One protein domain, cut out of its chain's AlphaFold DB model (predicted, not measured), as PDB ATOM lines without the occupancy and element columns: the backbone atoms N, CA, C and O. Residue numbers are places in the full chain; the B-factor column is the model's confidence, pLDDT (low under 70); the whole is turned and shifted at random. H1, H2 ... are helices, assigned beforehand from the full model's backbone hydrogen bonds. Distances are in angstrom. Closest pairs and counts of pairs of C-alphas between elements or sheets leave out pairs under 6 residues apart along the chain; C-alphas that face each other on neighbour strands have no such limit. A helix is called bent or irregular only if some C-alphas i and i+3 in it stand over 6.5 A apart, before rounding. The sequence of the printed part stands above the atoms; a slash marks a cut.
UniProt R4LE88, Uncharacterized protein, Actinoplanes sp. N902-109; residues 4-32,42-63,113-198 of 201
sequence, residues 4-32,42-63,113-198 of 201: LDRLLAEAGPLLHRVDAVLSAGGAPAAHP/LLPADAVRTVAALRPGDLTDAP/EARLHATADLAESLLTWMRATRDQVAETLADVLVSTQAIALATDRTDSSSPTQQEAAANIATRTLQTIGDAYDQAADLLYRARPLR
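What this domain is: This is residues 4 to 32, 42 to 63 and 113 to 198 of the 201 residues of an uncharacterized protein of Actinoplanes sp. N902-109 (UniProt R4LE88). Two long helices, H4 and H6, lie side by side and run opposite ways as the body of a rod. Kinked H1 crosses over both on one side, H2 packs on both next to it, small H3 packs on H4 alone, and H5 sits at one end, in the turn between H4 and H6. The printed part has 137 residues with six named helices, H1 to H6 in chain order, and no named strand: all helix. It is loose, with a radius of gyration of the C-alphas of 18.0 A, and spans 63 by 31 by 19 A.

How they stand to each other: H4, residues 113 to 145, touches H6, residues 163 to 193, at a shallow tilt of 11 degrees, opposite ways; their closest C-alphas, Thr 133 and Ala 183, are 6.0 A apart. H1, residues 4 to 25, touches H4 with residues 4 to 14 alone, closest at the C-alphas of Leu 4 and Ala 138, 4.6 A. With residues 17 to 25 alone H1 touches H6 at a steep tilt of 60 degrees, closest at the C-alphas of Val 18 and Ala 169, 4.8 A. H2, residues 44 to 52, touches H1, closest at the C-alphas of Leu 15 and Ala 45, 5.1 A. H3, residues 56 to 59, touches H4, closest at the C-alphas of Pro 56 and Leu 127, 5.5 A, and is apart from H6. H5, residues 148 to 155, touches H6, closest at the C-alphas of Gln 149 and Ala 168, 4.8 A. The helix packing is mostly crossed, for 2 of 8 touching pairs with a tilt are shallow. Every O i to N i+4 pair is within hydrogen-bond range in H2, H4, H5 and H6, against 14 of 18 in H1; H3 is too short for such a pair.

Where its parts are: H4 is 48.1 A long from C-alpha 113 at (35.413, -38.865, 34.565), and H6 44.1 A to C-alpha 193 at (28.740, -23.487, 26.440). H1, 28.5 A, begins at C-alpha 4 at (24.268, -6.775, 48.551); it is irregular, with C-alphas 10 and 13 7.1 A apart, and has a kink of 61 degrees near residue 11.

The domain as a whole: The C-alphas farthest apart, Glu 113 and Thr 158, are 63.3 A apart. Residues 33 to 41 and 64 to 112 are not printed; the gaps are 14.9 A from C-alpha 32 to 42 and 13.3 A from C-alpha 63 to 113. Of the links printed whole, none is long. Residues 156 to 161 have pLDDT under 70.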
ATOM      1  N   LEU A   4      25.565  -6.928  49.202       94.06
ATOM      2  CA  LEU A   4      24.268  -6.775  48.551       94.06
ATOM      3  C   LEU A   4      23.122  -6.922  49.557       94.06
ATOM      4  O   LEU A   4      22.220  -6.089  49.568       94.06
ATOM      5  N   ASP A   5      23.179  -7.921  50.444       91.94
ATOM      6  CA  ASP A   5      22.129  -8.137  51.454       91.94
ATOM      7  C   ASP A   5      21.975  -6.926  52.395       91.94
ATOM      8  O   ASP A   5      20.861  -6.575  52.787       91.94
ATOM      9  N   ARG A   6      23.088  -6.266  52.747       91.69
ATOM     10  CA  ARG A   6      23.075  -5.051  53.580       91.69
ATOM     11  C   ARG A   6      22.506  -3.853  52.825       91.69
ATOM     12  O   ARG A   6      21.663  -3.150  53.367       91.69
ATOM     13  N   LEU A   7      22.934  -3.637  51.582       94.44
ATOM     14  CA  LEU A   7      22.443  -2.523  50.768       94.44
ATOM     15  C   LEU A   7      20.970  -2.666  50.402       94.44
ATOM     16  O   LEU A   7      20.274  -1.665  50.315       94.44
ATOM     17  N   LEU A   8      20.473  -3.886  50.214       93.56
ATOM     18  CA  LEU A   8      19.062  -4.134  49.925       93.56
ATOM     19  C   LEU A   8      18.125  -3.680  51.036       93.56
ATOM     20  O   LEU A   8      17.032  -3.202  50.736       93.56
ATOM     21  N   ALA A   9      18.545  -3.810  52.296       91.56
ATOM     22  CA  ALA A   9      17.769  -3.311  53.423       91.56
ATOM     23  C   ALA A   9      17.566  -1.787  53.324       91.56
ATOM     24  O   ALA A   9      16.459  -1.301  53.544       91.56
ATOM     25  N   GLU A  10      18.601  -1.059  52.902       93.00
ATOM     26  CA  GLU A  10      18.582   0.403  52.771       93.00
ATOM     27  C   GLU A  10      17.952   0.879  51.448       93.00
ATOM     28  O   GLU A  10      17.210   1.858  51.409       93.00
ATOM     29  N   ALA A  11      18.208   0.174  50.342       93.69
ATOM     30  CA  ALA A  11      17.723   0.517  49.006       93.69
ATOM     31  C   ALA A  11      16.280   0.072  48.742       93.69
ATOM     32  O   ALA A  11      15.646   0.586  47.820       93.69
ATOM     33  N   GLY A  12      15.743  -0.860  49.533       94.50
ATOM     34  CA  GLY A  12      14.404  -1.425  49.352       94.50
ATOM     35  C   GLY A  12      13.295  -0.375  49.198       94.50
ATOM     36  O   GLY A  12      12.564  -0.424  48.206       94.50
ATOM     37  N   PRO A  13      13.177   0.616  50.106       94.62
ATOM     38  CA  PRO A  13      12.178   1.677  49.982       94.62
ATOM     39  C   PRO A  13      12.309   2.495  48.689       94.62
ATOM     40  O   PRO A  13      11.301   2.799  48.051       94.62
ATOM     41  N   LEU A  14      13.540   2.814  48.270       95.62
ATOM     42  CA  LEU A  14      13.796   3.542  47.027       95.62
ATOM     43  C   LEU A  14      13.381   2.713  45.807       95.62
ATOM     44  O   LEU A  14      12.682   3.223  44.935       95.62
ATOM     45  N   LEU A  15      13.764   1.435  45.756       96.75
ATOM     46  CA  LEU A  15      13.404   0.534  44.658       96.75
ATOM     47  C   LEU A  15      11.883   0.351  44.558       96.75
ATOM     48  O   LEU A  15      11.327   0.434  43.468       96.75
ATOM     49  N   HIS A  16      11.184   0.207  45.685       95.56
ATOM     50  CA  HIS A  16       9.721   0.159  45.688       95.56
ATOM     51  C   HIS A  16       9.083   1.469  45.223       95.56
ATOM     52  O   HIS A  16       8.067   1.443  44.527       95.56
ATOM     53  N   ARG A  17       9.675   2.622  45.558       94.62
ATOM     54  CA  ARG A  17       9.210   3.914  45.045       94.62
ATOM     55  C   ARG A  17       9.413   4.021  43.535       94.62
ATOM     56  O   ARG A  17       8.502   4.485  42.855       94.62
ATOM     57  N   VAL A  18      10.555   3.573  43.012       95.94
ATOM     58  CA  VAL A  18      10.823   3.507  41.565       95.94
ATOM     59  C   VAL A  18       9.766   2.651  40.868       95.94
ATOM     60  O   VAL A  18       9.138   3.116  39.917       95.94
ATOM     61  N   ASP A  19       9.509   1.446  41.376       96.19
ATOM     62  CA  ASP A  19       8.509   0.533  40.822       96.19
ATOM     63  C   ASP A  19       7.101   1.144  40.842       96.19
ATOM     64  O   ASP A  19       6.373   1.054  39.851       96.19
ATOM     65  N   ALA A  20       6.723   1.812  41.937       94.50
ATOM     66  CA  ALA A  20       5.434   2.489  42.060       94.50
ATOM     67  C   ALA A  20       5.282   3.635  41.045       94.50
ATOM     68  O   ALA A  20       4.247   3.735  40.387       94.50
ATOM     69  N   VAL A  21       6.317   4.467  40.876       94.19
ATOM     70  CA  VAL A  21       6.318   5.569  39.898       94.19
ATOM     71  C   VAL A  21       6.203   5.031  38.473       94.19
ATOM     72  O   VAL A  21       5.369   5.509  37.706       94.19
ATOM     73  N   LEU A  22       6.986   4.008  38.125       94.12
ATOM     74  CA  LEU A  22       6.937   3.395  36.796       94.12
ATOM     75  C   LEU A  22       5.602   2.698  36.524       94.12
ATOM     76  O   LEU A  22       5.116   2.738  35.399       94.12
ATOM     77  N   SER A  23       4.993   2.088  37.539       93.25
ATOM     78  CA  SER A  23       3.701   1.408  37.396       93.25
ATOM     79  C   SER A  23       2.539   2.390  37.240       93.25
ATOM     80  O   SER A  23       1.617   2.125  36.474       93.25
ATOM     81  N   ALA A  24       2.573   3.520  37.952       91.88
ATOM     82  CA  ALA A  24       1.500   4.512  37.930       91.88
ATOM     83  C   ALA A  24       1.608   5.487  36.748       91.88
ATOM     84  O   ALA A  24       0.609   5.790  36.098       91.88
ATOM     85  N   GLY A  25       2.813   6.001  36.488       88.19
ATOM     86  CA  GLY A  25       3.060   7.050  35.497       88.19
ATOM     87  C   GLY A  25       3.750   6.577  34.219       88.19
ATOM     88  O   GLY A  25       3.780   7.318  33.238       88.19
ATOM     89  N   GLY A  26       4.301   5.361  34.209       91.31
ATOM     90  CA  GLY A  26       5.182   4.907  33.140       91.31
ATOM     91  C   GLY A  26       6.538   5.616  33.152       91.31
ATOM     92  O   GLY A  26       6.888   6.364  34.066       91.31
ATOM     93  N   ALA A  27       7.313   5.363  32.102       93.12
ATOM     94  CA  ALA A  27       8.528   6.105  31.791       93.12
ATOM     95  C   ALA A  27       8.321   6.991  30.552       93.12
ATOM     96  O   ALA A  27       7.443   6.699  29.732       93.12
ATOM     97  N   PRO A  28       9.159   8.024  30.341       93.38
ATOM     98  CA  PRO A  28       9.106   8.820  29.119       93.38
ATOM     99  C   PRO A  28       9.195   7.940  27.859       93.38
ATOM    100  O   PRO A  28       9.934   6.954  27.825       93.38
ATOM    101  N   ALA A  29       8.442   8.274  26.806       90.81
ATOM    102  CA  ALA A  29       8.234   7.383  25.653       90.81
ATOM    103  C   ALA A  29       9.534   6.970  24.934       90.81
ATOM    104  O   ALA A  29       9.674   5.826  24.509       90.81
ATOM    105  N   ALA A  30      10.502   7.885  24.835       93.19
ATOM    106  CA  ALA A  30      11.796   7.638  24.199       93.19
ATOM    107  C   ALA A  30      12.874   7.114  25.173       93.19
ATOM    108  O   ALA A  30      14.039   7.003  24.797       93.19
ATOM    109  N   HIS A  31      12.521   6.814  26.428       96.88
ATOM    110  CA  HIS A  31      13.503   6.467  27.453       96.88
ATOM    111  C   HIS A  31      14.073   5.044  27.254       96.88
ATOM    112  O   HIS A  31      13.309   4.102  27.011       96.88
ATOM    113  N   PRO A  32      15.394   4.828  27.428       96.25
ATOM    114  CA  PRO A  32      16.034   3.516  27.254       96.25
ATOM    115  C   PRO A  32      15.540   2.433  28.226       96.25
ATOM    116  O   PRO A  32      15.678   1.243  27.943       96.25
ATOM    117  N   LEU A  42      11.303  -7.895  34.311       95.94
ATOM    118  CA  LEU A  42      11.042  -7.663  35.727       95.94
ATOM    119  C   LEU A  42      11.132  -6.168  36.021       95.94
ATOM    120  O   LEU A  42      11.842  -5.433  35.329       95.94
ATOM    121  N   LEU A  43      10.434  -5.738  37.070       97.06
ATOM    122  CA  LEU A  43      10.647  -4.419  37.652       97.06
ATOM    123  C   LEU A  43      11.966  -4.386  38.443       97.06
ATOM    124  O   LEU A  43      12.428  -5.438  38.900       97.06
ATOM    125  N   PRO A  44      12.590  -3.206  38.609       96.75
ATOM    126  CA  PRO A  44      13.848  -3.055  39.335       96.75
ATOM    127  C   PRO A  44      13.896  -3.753  40.698       96.75
ATOM    128  O   PRO A  44      14.857  -4.482  40.948       96.75
ATOM    129  N   ALA A  45      12.886  -3.595  41.567       97.00
ATOM    130  CA  ALA A  45      12.939  -4.233  42.887       97.00
ATOM    131  C   ALA A  45      12.897  -5.765  42.789       97.00
ATOM    132  O   ALA A  45      13.630  -6.453  43.501       97.00
ATOM    133  N   ASP A  46      12.074  -6.317  41.896       97.12
ATOM    134  CA  ASP A  46      12.004  -7.763  41.655       97.12
ATOM    135  C   ASP A  46      13.307  -8.310  41.080       97.12
ATOM    136  O   ASP A  46      13.831  -9.306  41.579       97.12
ATOM    137  N   ALA A  47      13.870  -7.623  40.085       97.50
ATOM    138  CA  ALA A  47      15.115  -8.013  39.442       97.50
ATOM    139  C   ALA A  47      16.272  -8.075  40.452       97.50
ATOM    140  O   ALA A  47      16.994  -9.074  40.520       97.50
ATOM    141  N   VAL A  48      16.417  -7.041  41.292       97.81
ATOM    142  CA  VAL A  48      17.440  -7.018  42.347       97.81
ATOM    143  C   VAL A  48      17.192  -8.140  43.353       97.81
ATOM    144  O   VAL A  48      18.137  -8.835  43.720       97.81
ATOM    145  N   ARG A  49      15.940  -8.380  43.770       96.19
ATOM    146  CA  ARG A  49      15.606  -9.488  44.682       96.19
ATOM    147  C   ARG A  49      15.947 -10.856  44.091       96.19
ATOM    148  O   ARG A  49      16.408 -11.722  44.829       96.19
ATOM    149  N   THR A  50      15.777 -11.057  42.785       96.44
ATOM    150  CA  THR A  50      16.191 -12.298  42.111       96.44
ATOM    151  C   THR A  50      17.705 -12.502  42.187       96.44
ATOM    152  O   THR A  50      18.149 -13.585  42.564       96.44
ATOM    153  N   VAL A  51      18.510 -11.468  41.921       97.19
ATOM    154  CA  VAL A  51      19.975 -11.546  42.095       97.19
ATOM    155  C   VAL A  51      20.344 -11.770  43.563       97.19
ATOM    156  O   VAL A  51      21.198 -12.596  43.892       97.19
ATOM    157  N   ALA A  52      19.651 -11.092  44.472       95.94
ATOM    158  CA  ALA A  52      19.833 -11.256  45.904       95.94
ATOM    159  C   ALA A  52      19.484 -12.659  46.395       95.94
ATOM    160  O   ALA A  52      19.981 -13.058  47.444       95.94
ATOM    161  N   ALA A  53      18.658 -13.412  45.669       95.75
ATOM    162  CA  ALA A  53      18.319 -14.797  45.972       95.75
ATOM    163  C   ALA A  53      19.392 -15.795  45.507       95.75
ATOM    164  O   ALA A  53      19.341 -16.954  45.911       95.75
ATOM    165  N   LEU A  54      20.393 -15.371  44.725       95.31
ATOM    166  CA  LEU A  54      21.545 -16.213  44.408       95.31
ATOM    167  C   LEU A  54      22.283 -16.588  45.703       95.31
ATOM    168  O   LEU A  54      22.614 -15.725  46.519       95.31
ATOM    169  N   ARG A  55      22.540 -17.884  45.905       91.88
ATOM    170  CA  ARG A  55      23.227 -18.433  47.085       91.88
ATOM    171  C   ARG A  55      24.533 -19.125  46.678       91.88
ATOM    172  O   ARG A  55      24.585 -20.348  46.635       91.88
ATOM    173  N   PRO A  56      25.610 -18.374  46.373       93.56
ATOM    174  CA  PRO A  56      26.893 -18.991  46.022       93.56
ATOM    175  C   PRO A  56      27.478 -19.820  47.181       93.56
ATOM    176  O   PRO A  56      28.246 -20.750  46.948       93.56
ATOM    177  N   GLY A  57      27.108 -19.514  48.431       91.56
ATOM    178  CA  GLY A  57      27.496 -20.307  49.602       91.56
ATOM    179  C   GLY A  57      27.051 -21.768  49.500       91.56
ATOM    180  O   GLY A  57      27.861 -22.658  49.733       91.56
ATOM    181  N   ASP A  58      25.823 -22.011  49.036       91.25
ATOM    182  CA  ASP A  58      25.216 -23.350  48.974       91.25
ATOM    183  C   ASP A  58      25.911 -24.276  47.958       91.25
ATOM    184  O   ASP A  58      25.773 -25.494  48.026       91.25
ATOM    185  N   LEU A  59      26.674 -23.707  47.018       91.19
ATOM    186  CA  LEU A  59      27.384 -24.443  45.969       91.19
ATOM    187  C   LEU A  59      28.904 -24.476  46.161       91.19
ATOM    188  O   LEU A  59      29.593 -25.075  45.340       91.19
ATOM    189  N   THR A  60      29.449 -23.844  47.207       94.38
ATOM    190  CA  THR A  60      30.899 -23.588  47.316       94.38
ATOM    191  C   THR A  60      31.746 -24.869  47.307       94.38
ATOM    192  O   THR A  60      32.809 -24.881  46.690       94.38
ATOM    193  N   ASP A  61      31.251 -25.962  47.891       94.12
ATOM    194  CA  ASP A  61      31.984 -27.236  47.951       94.12
ATOM    195  C   ASP A  61      31.727 -28.156  46.746       94.12
ATOM    196  O   ASP A  61      32.438 -29.149  46.548       94.12
ATOM    197  N   ALA A  62      30.734 -27.832  45.911       94.56
ATOM    198  CA  ALA A  62      30.306 -28.692  44.814       94.56
ATOM    199  C   ALA A  62      31.427 -28.983  43.792       94.56
ATOM    200  O   ALA A  62      31.625 -30.162  43.484       94.56
ATOM    201  N   PRO A  63      32.223 -28.001  43.306       96.69
ATOM    202  CA  PRO A  63      33.290 -28.285  42.343       96.69
ATOM    203  C   PRO A  63      34.325 -29.280  42.883       96.69
ATOM    204  O   PRO A  63      34.723 -30.217  42.190       96.69
ATOM    205  N   GLU A 113      34.382 -39.756  34.014       96.44
ATOM    206  CA  GLU A 113      35.413 -38.865  34.565       96.44
ATOM    207  C   GLU A 113      35.432 -37.494  33.867       96.44
ATOM    208  O   GLU A 113      35.347 -36.460  34.533       96.44
ATOM    209  N   ALA A 114      35.510 -37.473  32.532       94.50
ATOM    210  CA  ALA A 114      35.590 -36.240  31.750       94.50
ATOM    211  C   ALA A 114      34.330 -35.379  31.928       94.50
ATOM    212  O   ALA A 114      34.406 -34.160  32.107       94.50
ATOM    213  N   ARG A 115      33.156 -36.019  31.975       93.94
ATOM    214  CA  ARG A 115      31.873 -35.347  32.231       93.94
ATOM    215  C   ARG A 115      31.794 -34.757  33.635       93.94
ATOM    216  O   ARG A 115      31.279 -33.648  33.800       93.94
ATOM    217  N   LEU A 116      32.295 -35.468  34.645       96.31
ATOM    218  CA  LEU A 116      32.372 -34.957  36.014       96.31
ATOM    219  C   LEU A 116      33.332 -33.763  36.090       96.31
ATOM    220  O   LEU A 116      32.971 -32.742  36.673       96.31
ATOM    221  N   HIS A 117      34.492 -33.823  35.434       95.94
ATOM    222  CA  HIS A 117      35.399 -32.676  35.335       95.94
ATOM    223  C   HIS A 117      34.721 -31.444  34.730       95.94
ATOM    224  O   HIS A 117      34.688 -30.390  35.364       95.94
ATOM    225  N   ALA A 118      34.083 -31.594  33.572       94.94
ATOM    226  CA  ALA A 118      33.374 -30.493  32.928       94.94
ATOM    227  C   ALA A 118      32.181 -29.973  33.763       94.94
ATOM    228  O   ALA A 118      31.887 -28.777  33.762       94.94
ATOM    229  N   THR A 119      31.522 -30.842  34.538       95.62
ATOM    230  CA  THR A 119      30.481 -30.437  35.500       95.62
ATOM    231  C   THR A 119      31.064 -29.600  36.642       95.62
ATOM    232  O   THR A 119      30.459 -28.607  37.047       95.62
ATOM    233  N   ALA A 120      32.242 -29.965  37.153       96.75
ATOM    234  CA  ALA A 120      32.926 -29.185  38.179       96.75
ATOM    235  C   ALA A 120      33.356 -27.805  37.659       96.75
ATOM    236  O   ALA A 120      33.174 -26.809  38.360       96.75
ATOM    237  N   ASP A 121      33.856 -27.733  36.425       95.81
ATOM    238  CA  ASP A 121      34.265 -26.475  35.791       95.81
ATOM    239  C   ASP A 121      33.067 -25.543  35.550       95.81
ATOM    240  O   ASP A 121      33.149 -24.331  35.778       95.81
ATOM    241  N   LEU A 122      31.914 -26.105  35.165       95.38
ATOM    242  CA  LEU A 122      30.661 -25.355  35.096       95.38
ATOM    243  C   LEU A 122      30.247 -24.828  36.475       95.38
ATOM    244  O   LEU A 122      29.896 -23.656  36.594       95.38
ATOM    245  N   ALA A 123      30.285 -25.667  37.513       96.12
ATOM    246  CA  ALA A 123      29.920 -25.256  38.868       96.12
ATOM    247  C   ALA A 123      30.816 -24.113  39.379       96.12
ATOM    248  O   ALA A 123      30.318 -23.153  39.963       96.12
ATOM    249  N   GLU A 124      32.120 -24.166  39.105       97.00
ATOM    250  CA  GLU A 124      33.068 -23.097  39.448       97.00
ATOM    251  C   GLU A 124      32.804 -21.803  38.662       97.00
ATOM    252  O   GLU A 124      32.813 -20.704  39.229       97.00
ATOM    253  N   SER A 125      32.484 -21.927  37.373       96.88
ATOM    254  CA  SER A 125      32.107 -20.786  36.534       96.88
ATOM    255  C   SER A 125      30.818 -20.120  37.026       96.88
ATOM    256  O   SER A 125      30.750 -18.894  37.116       96.88
ATOM    257  N   LEU A 126      29.812 -20.914  37.413       96.81
ATOM    258  CA  LEU A 126      28.563 -20.419  37.996       96.81
ATOM    259  C   LEU A 126      28.799 -19.737  39.346       96.81
ATOM    260  O   LEU A 126      28.270 -18.654  39.567       96.81
ATOM    261  N   LEU A 127      29.621 -20.314  40.227       97.06
ATOM    262  CA  LEU A 127      29.992 -19.687  41.503       97.06
ATOM    263  C   LEU A 127      30.645 -18.320  41.300       97.06
ATOM    264  O   LEU A 127      30.306 -17.358  41.991       97.06
ATOM    265  N   THR A 128      31.570 -18.241  40.346       96.81
ATOM    266  CA  THR A 128      32.280 -17.007  40.002       96.81
ATOM    267  C   THR A 128      31.306 -15.958  39.476       96.81
ATOM    268  O   THR A 128      31.280 -14.836  39.982       96.81
ATOM    269  N   TRP A 129      30.442 -16.343  38.534       97.81
ATOM    270  CA  TRP A 129      29.400 -15.477  37.990       97.81
ATOM    271  C   TRP A 129      28.413 -14.996  39.064       97.81
ATOM    272  O   TRP A 129      28.119 -13.805  39.124       97.81
ATOM    273  N   MET A 130      27.936 -15.877  39.951       97.56
ATOM    274  CA  MET A 130      27.005 -15.512  41.028       97.56
ATOM    275  C   MET A 130      27.612 -14.467  41.967       97.56
ATOM    276  O   MET A 130      26.923 -13.522  42.344       97.56
ATOM    277  N   ARG A 131      28.885 -14.629  42.352       96.56
ATOM    278  CA  ARG A 131      29.592 -13.673  43.221       96.56
ATOM    279  C   ARG A 131      29.771 -12.329  42.520       96.56
ATOM    280  O   ARG A 131      29.282 -11.326  43.025       96.56
ATOM    281  N   ALA A 132      30.341 -12.339  41.315       96.94
ATOM    282  CA  ALA A 132      30.563 -11.127  40.530       96.94
ATOM    283  C   ALA A 132      29.258 -10.362  40.255       96.94
ATOM    284  O   ALA A 132      29.211  -9.146  40.403       96.94
ATOM    285  N   THR A 133      28.176 -11.071  39.922       98.00
ATOM    286  CA  THR A 133      26.859 -10.461  39.686       98.00
ATOM    287  C   THR A 133      26.318  -9.789  40.947       98.00
ATOM    288  O   THR A 133      25.801  -8.675  40.885       98.00
ATOM    289  N   ARG A 134      26.431 -10.450  42.108       97.88
ATOM    290  CA  ARG A 134      25.987  -9.870  43.384       97.88
ATOM    291  C   ARG A 134      26.794  -8.624  43.742       97.88
ATOM    292  O   ARG A 134      26.192  -7.635  44.156       97.88
ATOM    293  N   ASP A 135      28.108  -8.654  43.533       97.12
ATOM    294  CA  ASP A 135      28.995  -7.517  43.793       97.12
ATOM    295  C   ASP A 135      28.678  -6.332  42.865       97.12
ATOM    296  O   ASP A 135      28.459  -5.222  43.342       97.12
ATOM    297  N   GLN A 136      28.514  -6.567  41.559       97.75
ATOM    298  CA  GLN A 136      28.158  -5.524  40.583       97.75
ATOM    299  C   GLN A 136      26.802  -4.868  40.875       97.75
ATOM    300  O   GLN A 136      26.636  -3.653  40.725       97.75
ATOM    301  N   VAL A 137      25.808  -5.657  41.295       97.81
ATOM    302  CA  VAL A 137      24.508  -5.108  41.701       97.81
ATOM    303  C   VAL A 137      24.643  -4.317  42.999       97.81
ATOM    304  O   VAL A 137      24.041  -3.252  43.105       97.81
ATOM    305  N   ALA A 138      25.450  -4.774  43.959       97.88
ATOM    306  CA  ALA A 138      25.721  -4.021  45.182       97.88
ATOM    307  C   ALA A 138      26.360  -2.657  44.870       97.88
ATOM    308  O   ALA A 138      25.862  -1.632  45.330       97.88
ATOM    309  N   GLU A 139      27.388  -2.628  44.021       97.69
ATOM    310  CA  GLU A 139      28.029  -1.393  43.552       97.69
ATOM    311  C   GLU A 139      27.022  -0.464  42.857       97.69
ATOM    312  O   GLU A 139      26.890   0.702  43.223       97.69
ATOM    313  N   THR A 140      26.217  -1.004  41.935       98.19
ATOM    314  CA  THR A 140      25.176  -0.230  41.238       98.19
ATOM    315  C   THR A 140      24.160   0.371  42.217       98.19
ATOM    316  O   THR A 140      23.715   1.505  42.034       98.19
ATOM    317  N   LEU A 141      23.767  -0.365  43.262       97.50
ATOM    318  CA  LEU A 141      22.839   0.138  44.276       97.50
ATOM    319  C   LEU A 141      23.468   1.223  45.148       97.50
ATOM    320  O   LEU A 141      22.787   2.201  45.455       97.50
ATOM    321  N   ALA A 142      24.739   1.080  45.522       97.00
ATOM    322  CA  ALA A 142      25.460   2.114  46.256       97.00
ATOM    323  C   ALA A 142      25.498   3.427  45.453       97.00
ATOM    324  O   ALA A 142      25.141   4.479  45.984       97.00
ATOM    325  N   ASP A 143      25.809   3.347  44.156       96.88
ATOM    326  CA  ASP A 143      25.820   4.497  43.246       96.88
ATOM    327  C   ASP A 143      24.432   5.129  43.072       96.88
ATOM    328  O   ASP A 143      24.283   6.353  43.027       96.88
ATOM    329  N   VAL A 144      23.386   4.302  42.980       96.44
ATOM    330  CA  VAL A 144      21.998   4.770  42.892       96.44
ATOM    331  C   VAL A 144      21.579   5.492  44.170       96.44
ATOM    332  O   VAL A 144      20.967   6.557  44.081       96.44
ATOM    333  N   LEU A 145      21.913   4.958  45.345       95.31
ATOM    334  CA  LEU A 145      21.534   5.534  46.638       95.31
ATOM    335  C   LEU A 145      22.099   6.943  46.849       95.31
ATOM    336  O   LEU A 145      21.428   7.785  47.441       95.31
ATOM    337  N   VAL A 146      23.301   7.219  46.339       94.94
ATOM    338  CA  VAL A 146      23.945   8.540  46.448       94.94
ATOM    339  C   VAL A 146      23.605   9.483  45.286       94.94
ATOM    340  O   VAL A 146      24.127  10.597  45.209       94.94
ATOM    341  N   SER A 147      22.738   9.059  44.364       96.00
ATOM    342  CA  SER A 147      22.411   9.820  43.159       96.00
ATOM    343  C   SER A 147      21.415  10.958  43.409       96.00
ATOM    344  O   SER A 147      20.558  10.904  44.295       96.00
ATOM    345  N   THR A 148      21.458  11.989  42.562       93.75
ATOM    346  CA  THR A 148      20.483  13.091  42.606       93.75
ATOM    347  C   THR A 148      19.063  12.623  42.288       93.75
ATOM    348  O   THR A 148      18.103  13.190  42.803       93.75
ATOM    349  N   GLN A 149      18.916  11.557  41.493       93.31
ATOM    350  CA  GLN A 149      17.634  10.916  41.205       93.31
ATOM    351  C   GLN A 149      17.012  10.309  42.466       93.31
ATOM    352  O   GLN A 149      15.810  10.457  42.681       93.31
ATOM    353  N   ALA A 150      17.818   9.667  43.318       92.12
ATOM    354  CA  ALA A 150      17.341   9.126  44.587       92.12
ATOM    355  C   ALA A 150      16.857  10.241  45.520       92.12
ATOM    356  O   ALA A 150      15.785  10.127  46.112       92.12
ATOM    357  N   ILE A 151      17.590  11.359  45.576       90.62
ATOM    358  CA  ILE A 151      17.175  12.546  46.334       90.62
ATOM    359  C   ILE A 151      15.851  13.097  45.790       90.62
ATOM    360  O   ILE A 151      14.937  13.340  46.572       90.62
ATOM    361  N   ALA A 152      15.714  13.245  44.468       89.69
ATOM    362  CA  ALA A 152      14.491  13.745  43.835       89.69
ATOM    363  C   ALA A 152      13.262  12.867  44.136       89.69
ATOM    364  O   ALA A 152      12.171  13.383  44.362       89.69
ATOM    365  N   LEU A 153      13.439  11.544  44.187       89.38
ATOM    366  CA  LEU A 153      12.370  10.611  44.554       89.38
ATOM    367  C   LEU A 153      12.054  10.605  46.056       89.38
ATOM    368  O   LEU A 153      10.936  10.251  46.432       89.38
ATOM    369  N   ALA A 154      13.012  10.981  46.906       86.62
ATOM    370  CA  ALA A 154      12.836  11.045  48.355       86.62
ATOM    371  C   ALA A 154      12.180  12.355  48.829       86.62
ATOM    372  O   ALA A 154      11.473  12.362  49.840       86.62
ATOM    373  N   THR A 155      12.417  13.472  48.133       80.06
ATOM    374  CA  THR A 155      11.925  14.799  48.536       80.06
ATOM    375  C   THR A 155      10.504  15.093  48.066       80.06
ATOM    376  O   THR A 155       9.794  15.850  48.733       80.06
ATOM    377  N   ASP A 156      10.064  14.493  46.962       67.19
ATOM    378  CA  ASP A 156       8.813  14.860  46.302       67.19
ATOM    379  C   ASP A 156       7.666  13.893  46.676       67.19
ATOM    380  O   ASP A 156       7.601  12.737  46.244       67.19
ATOM    381  N   ARG A 157       6.777  14.365  47.566       62.41
ATOM    382  CA  ARG A 157       5.725  13.574  48.242       62.41
ATOM    383  C   ARG A 157       4.349  13.631  47.571       62.41
ATOM    384  O   ARG A 157       3.380  13.166  48.163       62.41
ATOM    385  N   THR A 158       4.215  14.229  46.391       59.44
ATOM    386  CA  THR A 158       2.905  14.322  45.730       59.44
ATOM    387  C   THR A 158       2.423  12.965  45.206       59.44
ATOM    388  O   THR A 158       3.202  12.172  44.676       59.44
ATOM    389  N   ASP A 159       1.112  12.725  45.327       60.44
ATOM    390  CA  ASP A 159       0.440  11.477  44.926       60.44
ATOM    391  C   ASP A 159       0.405  11.250  43.403       60.44
ATOM    392  O   ASP A 159       0.179  10.131  42.948       60.44
ATOM    393  N   SER A 160       0.660  12.291  42.600       64.31
ATOM    394  CA  SER A 160       0.841  12.168  41.150       64.31
ATOM    395  C   SER A 160       2.322  12.260  40.791       64.31
ATOM    396  O   SER A 160       3.025  13.177  41.224       64.31
ATOM    397  N   SER A 161       2.800  11.285  40.011       68.56
ATOM    398  CA  SER A 161       4.184  11.242  39.543       68.56
ATOM    399  C   SER A 161       4.435  12.400  38.585       68.56
ATOM    400  O   SER A 161       3.951  12.387  37.452       68.56
ATOM    401  N   SER A 162       5.184  13.404  39.033       84.50
ATOM    402  CA  SER A 162       5.614  14.498  38.166       84.50
ATOM    403  C   SER A 162       6.531  13.963  37.049       84.50
ATOM    404  O   SER A 162       7.187  12.930  37.228       84.50
ATOM    405  N   PRO A 163       6.625  14.638  35.887       87.62
ATOM    406  CA  PRO A 163       7.516  14.210  34.805       87.62
ATOM    407  C   PRO A 163       8.975  14.032  35.253       87.62
ATOM    408  O   PRO A 163       9.657  13.112  34.810       87.62
ATOM    409  N   THR A 164       9.435  14.863  36.193       89.31
ATOM    410  CA  THR A 164      10.775  14.770  36.787       89.31
ATOM    411  C   THR A 164      10.945  13.517  37.648       89.31
ATOM    412  O   THR A 164      11.995  12.881  37.583       89.31
ATOM    413  N   GLN A 165       9.923  13.106  38.409       89.62
ATOM    414  CA  GLN A 165       9.942  11.832  39.140       89.62
ATOM    415  C   GLN A 165       9.952  10.633  38.191       89.62
ATOM    416  O   GLN A 165      10.696   9.682  38.423       89.62
ATOM    417  N   GLN A 166       9.152  10.672  37.121       93.50
ATOM    418  CA  GLN A 166       9.126   9.607  36.114       93.50
ATOM    419  C   GLN A 166      10.496   9.445  35.451       93.50
ATOM    420  O   GLN A 166      10.986   8.328  35.305       93.50
ATOM    421  N   GLU A 167      11.149  10.553  35.102       94.88
ATOM    422  CA  GLU A 167      12.495  10.543  34.534       94.88
ATOM    423  C   GLU A 167      13.553  10.064  35.544       94.88
ATOM    424  O   GLU A 167      14.417   9.255  35.200       94.88
ATOM    425  N   ALA A 168      13.477  10.486  36.810       95.31
ATOM    426  CA  ALA A 168      14.374  10.010  37.865       95.31
ATOM    427  C   ALA A 168      14.236   8.494  38.099       95.31
ATOM    428  O   ALA A 168      15.239   7.774  38.114       95.31
ATOM    429  N   ALA A 169      13.001   7.997  38.211       96.44
ATOM    430  CA  ALA A 169      12.706   6.576  38.360       96.44
ATOM    431  C   ALA A 169      13.178   5.772  37.142       96.44
ATOM    432  O   ALA A 169      13.835   4.743  37.297       96.44
ATOM    433  N   ALA A 170      12.917   6.265  35.929       97.69
ATOM    434  CA  ALA A 170      13.348   5.623  34.695       97.69
ATOM    435  C   ALA A 170      14.881   5.546  34.576       97.69
ATOM    436  O   ALA A 170      15.407   4.530  34.113       97.69
ATOM    437  N   ASN A 171      15.607   6.573  35.020       97.81
ATOM    438  CA  ASN A 171      17.071   6.586  35.043       97.81
ATOM    439  C   ASN A 171      17.650   5.563  36.030       97.81
ATOM    440  O   ASN A 171      18.543   4.799  35.655       97.81
ATOM    441  N   ILE A 172      17.121   5.504  37.257       97.81
ATOM    442  CA  ILE A 172      17.527   4.492  38.247       97.81
ATOM    443  C   ILE A 172      17.243   3.091  37.706       97.81
ATOM    444  O   ILE A 172      18.147   2.259  37.637       97.81
ATOM    445  N   ALA A 173      16.018   2.859  37.236       97.94
ATOM    446  CA  ALA A 173      15.610   1.581  36.671       97.94
ATOM    447  C   ALA A 173      16.488   1.160  35.489       97.94
ATOM    448  O   ALA A 173      16.852  -0.005  35.391       97.94
ATOM    449  N   THR A 174      16.870   2.093  34.613       98.38
ATOM    450  CA  THR A 174      17.752   1.786  33.476       98.38
ATOM    451  C   THR A 174      19.101   1.269  33.948       98.38
ATOM    452  O   THR A 174      19.530   0.228  33.465       98.38
ATOM    453  N   ARG A 175      19.747   1.950  34.904       97.94
ATOM    454  CA  ARG A 175      21.057   1.532  35.430       97.94
ATOM    455  C   ARG A 175      20.972   0.159  36.085       97.94
ATOM    456  O   ARG A 175      21.717  -0.741  35.717       97.94
ATOM    457  N   THR A 176      20.013  -0.026  36.991       97.88
ATOM    458  CA  THR A 176      19.840  -1.291  37.716       97.88
ATOM    459  C   THR A 176      19.511  -2.453  36.777       97.88
ATOM    460  O   THR A 176      20.138  -3.506  36.857       97.88
ATOM    461  N   LEU A 177      18.554  -2.274  35.860       98.38
ATOM    462  CA  LEU A 177      18.149  -3.333  34.936       98.38
ATOM    463  C   LEU A 177      19.211  -3.619  33.873       98.38
ATOM    464  O   LEU A 177      19.308  -4.758  33.431       98.38
ATOM    465  N   GLN A 178      20.013  -2.630  33.470       98.31
ATOM    466  CA  GLN A 178      21.129  -2.862  32.559       98.31
ATOM    467  C   GLN A 178      22.184  -3.765  33.203       98.31
ATOM    468  O   GLN A 178      22.509  -4.788  32.608       98.31
ATOM    469  N   THR A 179      22.635  -3.463  34.428       98.19
ATOM    470  CA  THR A 179      23.591  -4.314  35.162       98.19
ATOM    471  C   THR A 179      23.085  -5.756  35.272       98.19
ATOM    472  O   THR A 179      23.812  -6.709  35.002       98.19
ATOM    473  N   ILE A 180      21.805  -5.932  35.617       98.00
ATOM    474  CA  ILE A 180      21.197  -7.264  35.758       98.00
ATOM    475  C   ILE A 180      21.041  -7.960  34.401       98.00
ATOM    476  O   ILE A 180      21.282  -9.160  34.294       98.00
ATOM    477  N   GLY A 181      20.652  -7.225  33.360       97.25
ATOM    478  CA  GLY A 181      20.551  -7.756  32.006       97.25
ATOM    479  C   GLY A 181      21.902  -8.247  31.486       97.25
ATOM    480  O   GLY A 181      21.971  -9.321  30.896       97.25
ATOM    481  N   ASP A 182      22.978  -7.505  31.746       97.75
ATOM    482  CA  ASP A 182      24.330  -7.884  31.325       97.75
ATOM    483  C   ASP A 182      24.784  -9.165  32.041       97.75
ATOM    484  O   ASP A 182      25.348 -10.065  31.415       97.75
ATOM    485  N   ALA A 183      24.453  -9.304  33.326       96.62
ATOM    486  CA  ALA A 183      24.681 -10.538  34.068       96.62
ATOM    487  C   ALA A 183      23.834 -11.717  33.550       96.62
ATOM    488  O   ALA A 183      24.322 -12.848  33.518       96.62
ATOM    489  N   TYR A 184      22.590 -11.477  33.121       94.88
ATOM    490  CA  TYR A 184      21.733 -12.505  32.522       94.88
ATOM    491  C   TYR A 184      22.321 -13.047  31.214       94.88
ATOM    492  O   TYR A 184      22.367 -14.263  31.021       94.88
ATOM    493  N   ASP A 185      22.830 -12.172  30.346       95.31
ATOM    494  CA  ASP A 185      23.442 -12.585  29.079       95.31
ATOM    495  C   ASP A 185      24.717 -13.412  29.311       95.31
ATOM    496  O   ASP A 185      24.935 -14.424  28.643       95.31
ATOM    497  N   GLN A 186      25.522 -13.049  30.316       95.75
ATOM    498  CA  GLN A 186      26.681 -13.848  30.730       95.75
ATOM    499  C   GLN A 186      26.270 -15.243  31.223       95.75
ATOM    500  O   GLN A 186      26.901 -16.239  30.866       95.75
ATOM    501  N   ALA A 187      25.194 -15.340  32.009       95.00
ATOM    502  CA  ALA A 187      24.667 -16.628  32.456       95.00
ATOM    503  C   ALA A 187      24.163 -17.477  31.281       95.00
ATOM    504  O   ALA A 187      24.411 -18.684  31.233       95.00
ATOM    505  N   ALA A 188      23.475 -16.857  30.320       94.56
ATOM    506  CA  ALA A 188      22.999 -17.533  29.122       94.56
ATOM    507  C   ALA A 188      24.164 -18.100  28.292       94.56
ATOM    508  O   ALA A 188      24.087 -19.252  27.860       94.56
ATOM    509  N   ASP A 189      25.258 -17.350  28.136       95.56
ATOM    510  CA  ASP A 189      26.477 -17.829  27.472       95.56
ATOM    511  C   ASP A 189      27.130 -19.007  28.220       95.56
ATOM    512  O   ASP A 189      27.468 -20.023  27.606       95.56
ATOM    513  N   LEU A 190      27.238 -18.927  29.553       94.81
ATOM    514  CA  LEU A 190      27.750 -20.029  30.381       94.81
ATOM    515  C   LEU A 190      26.939 -21.316  30.179       94.81
ATOM    516  O   LEU A 190      27.504 -22.390  29.960       94.81
ATOM    517  N   LEU A 191      25.609 -21.211  30.210       93.12
ATOM    518  CA  LEU A 191      24.716 -22.354  30.016       93.12
ATOM    519  C   LEU A 191      24.738 -22.876  28.575       93.12
ATOM    520  O   LEU A 191      24.622 -24.084  28.362       93.12
ATOM    521  N   TYR A 192      24.907 -21.994  27.590       92.94
ATOM    522  CA  TYR A 192      25.049 -22.380  26.191       92.94
ATOM    523  C   TYR A 192      26.325 -23.198  25.962       92.94
ATOM    524  O   TYR A 192      26.264 -24.276  25.366       92.94
ATOM    525  N   ARG A 193      27.465 -22.751  26.505       90.94
ATOM    526  CA  ARG A 193      28.740 -23.487  26.440       90.94
ATOM    527  C   ARG A 193      28.683 -24.840  27.148       90.94
ATOM    528  O   ARG A 193      29.338 -25.783  26.717       90.94
ATOM    529  N   ALA A 194      27.854 -24.960  28.181       90.69
ATOM    530  CA  ALA A 194      27.634 -26.201  28.921       90.69
ATOM    531  C   ALA A 194      26.677 -27.202  28.247       90.69
ATOM    532  O   ALA A 194      26.485 -28.303  28.764       90.69
ATOM    533  N   ARG A 195      26.061 -26.862  27.106       88.69
ATOM    534  CA  ARG A 195      25.068 -27.718  26.431       88.69
ATOM    535  C   ARG A 195      25.523 -29.166  26.166       88.69
ATOM    536  O   ARG A 195      24.691 -30.051  26.363       88.69
ATOM    537  N   PRO A 196      26.791 -29.452  25.798       85.94
ATOM    538  CA  PRO A 196      27.258 -30.827  25.605       85.94
ATOM    539  C   PRO A 196      27.102 -31.734  26.838       85.94
ATOM    540  O   PRO A 196      27.028 -32.946  26.694       85.94
ATOM    541  N   LEU A 197      26.993 -31.172  28.048       83.50
ATOM    542  CA  LEU A 197      26.777 -31.955  29.271       83.50
ATOM    543  C   LEU A 197      25.361 -32.541  29.388       83.50
ATOM    544  O   LEU A 197      25.164 -33.489  30.148       83.50
ATOM    545  N   ARG A 198      24.376 -31.968  28.680       73.06
ATOM    546  CA  ARG A 198      22.960 -32.374  28.755       73.06
ATOM    547  C   ARG A 198      22.586 -33.455  27.746       73.06
ATOM    548  O   ARG A 198      21.780 -34.316  28.083       73.06
TER     549      ARG A 198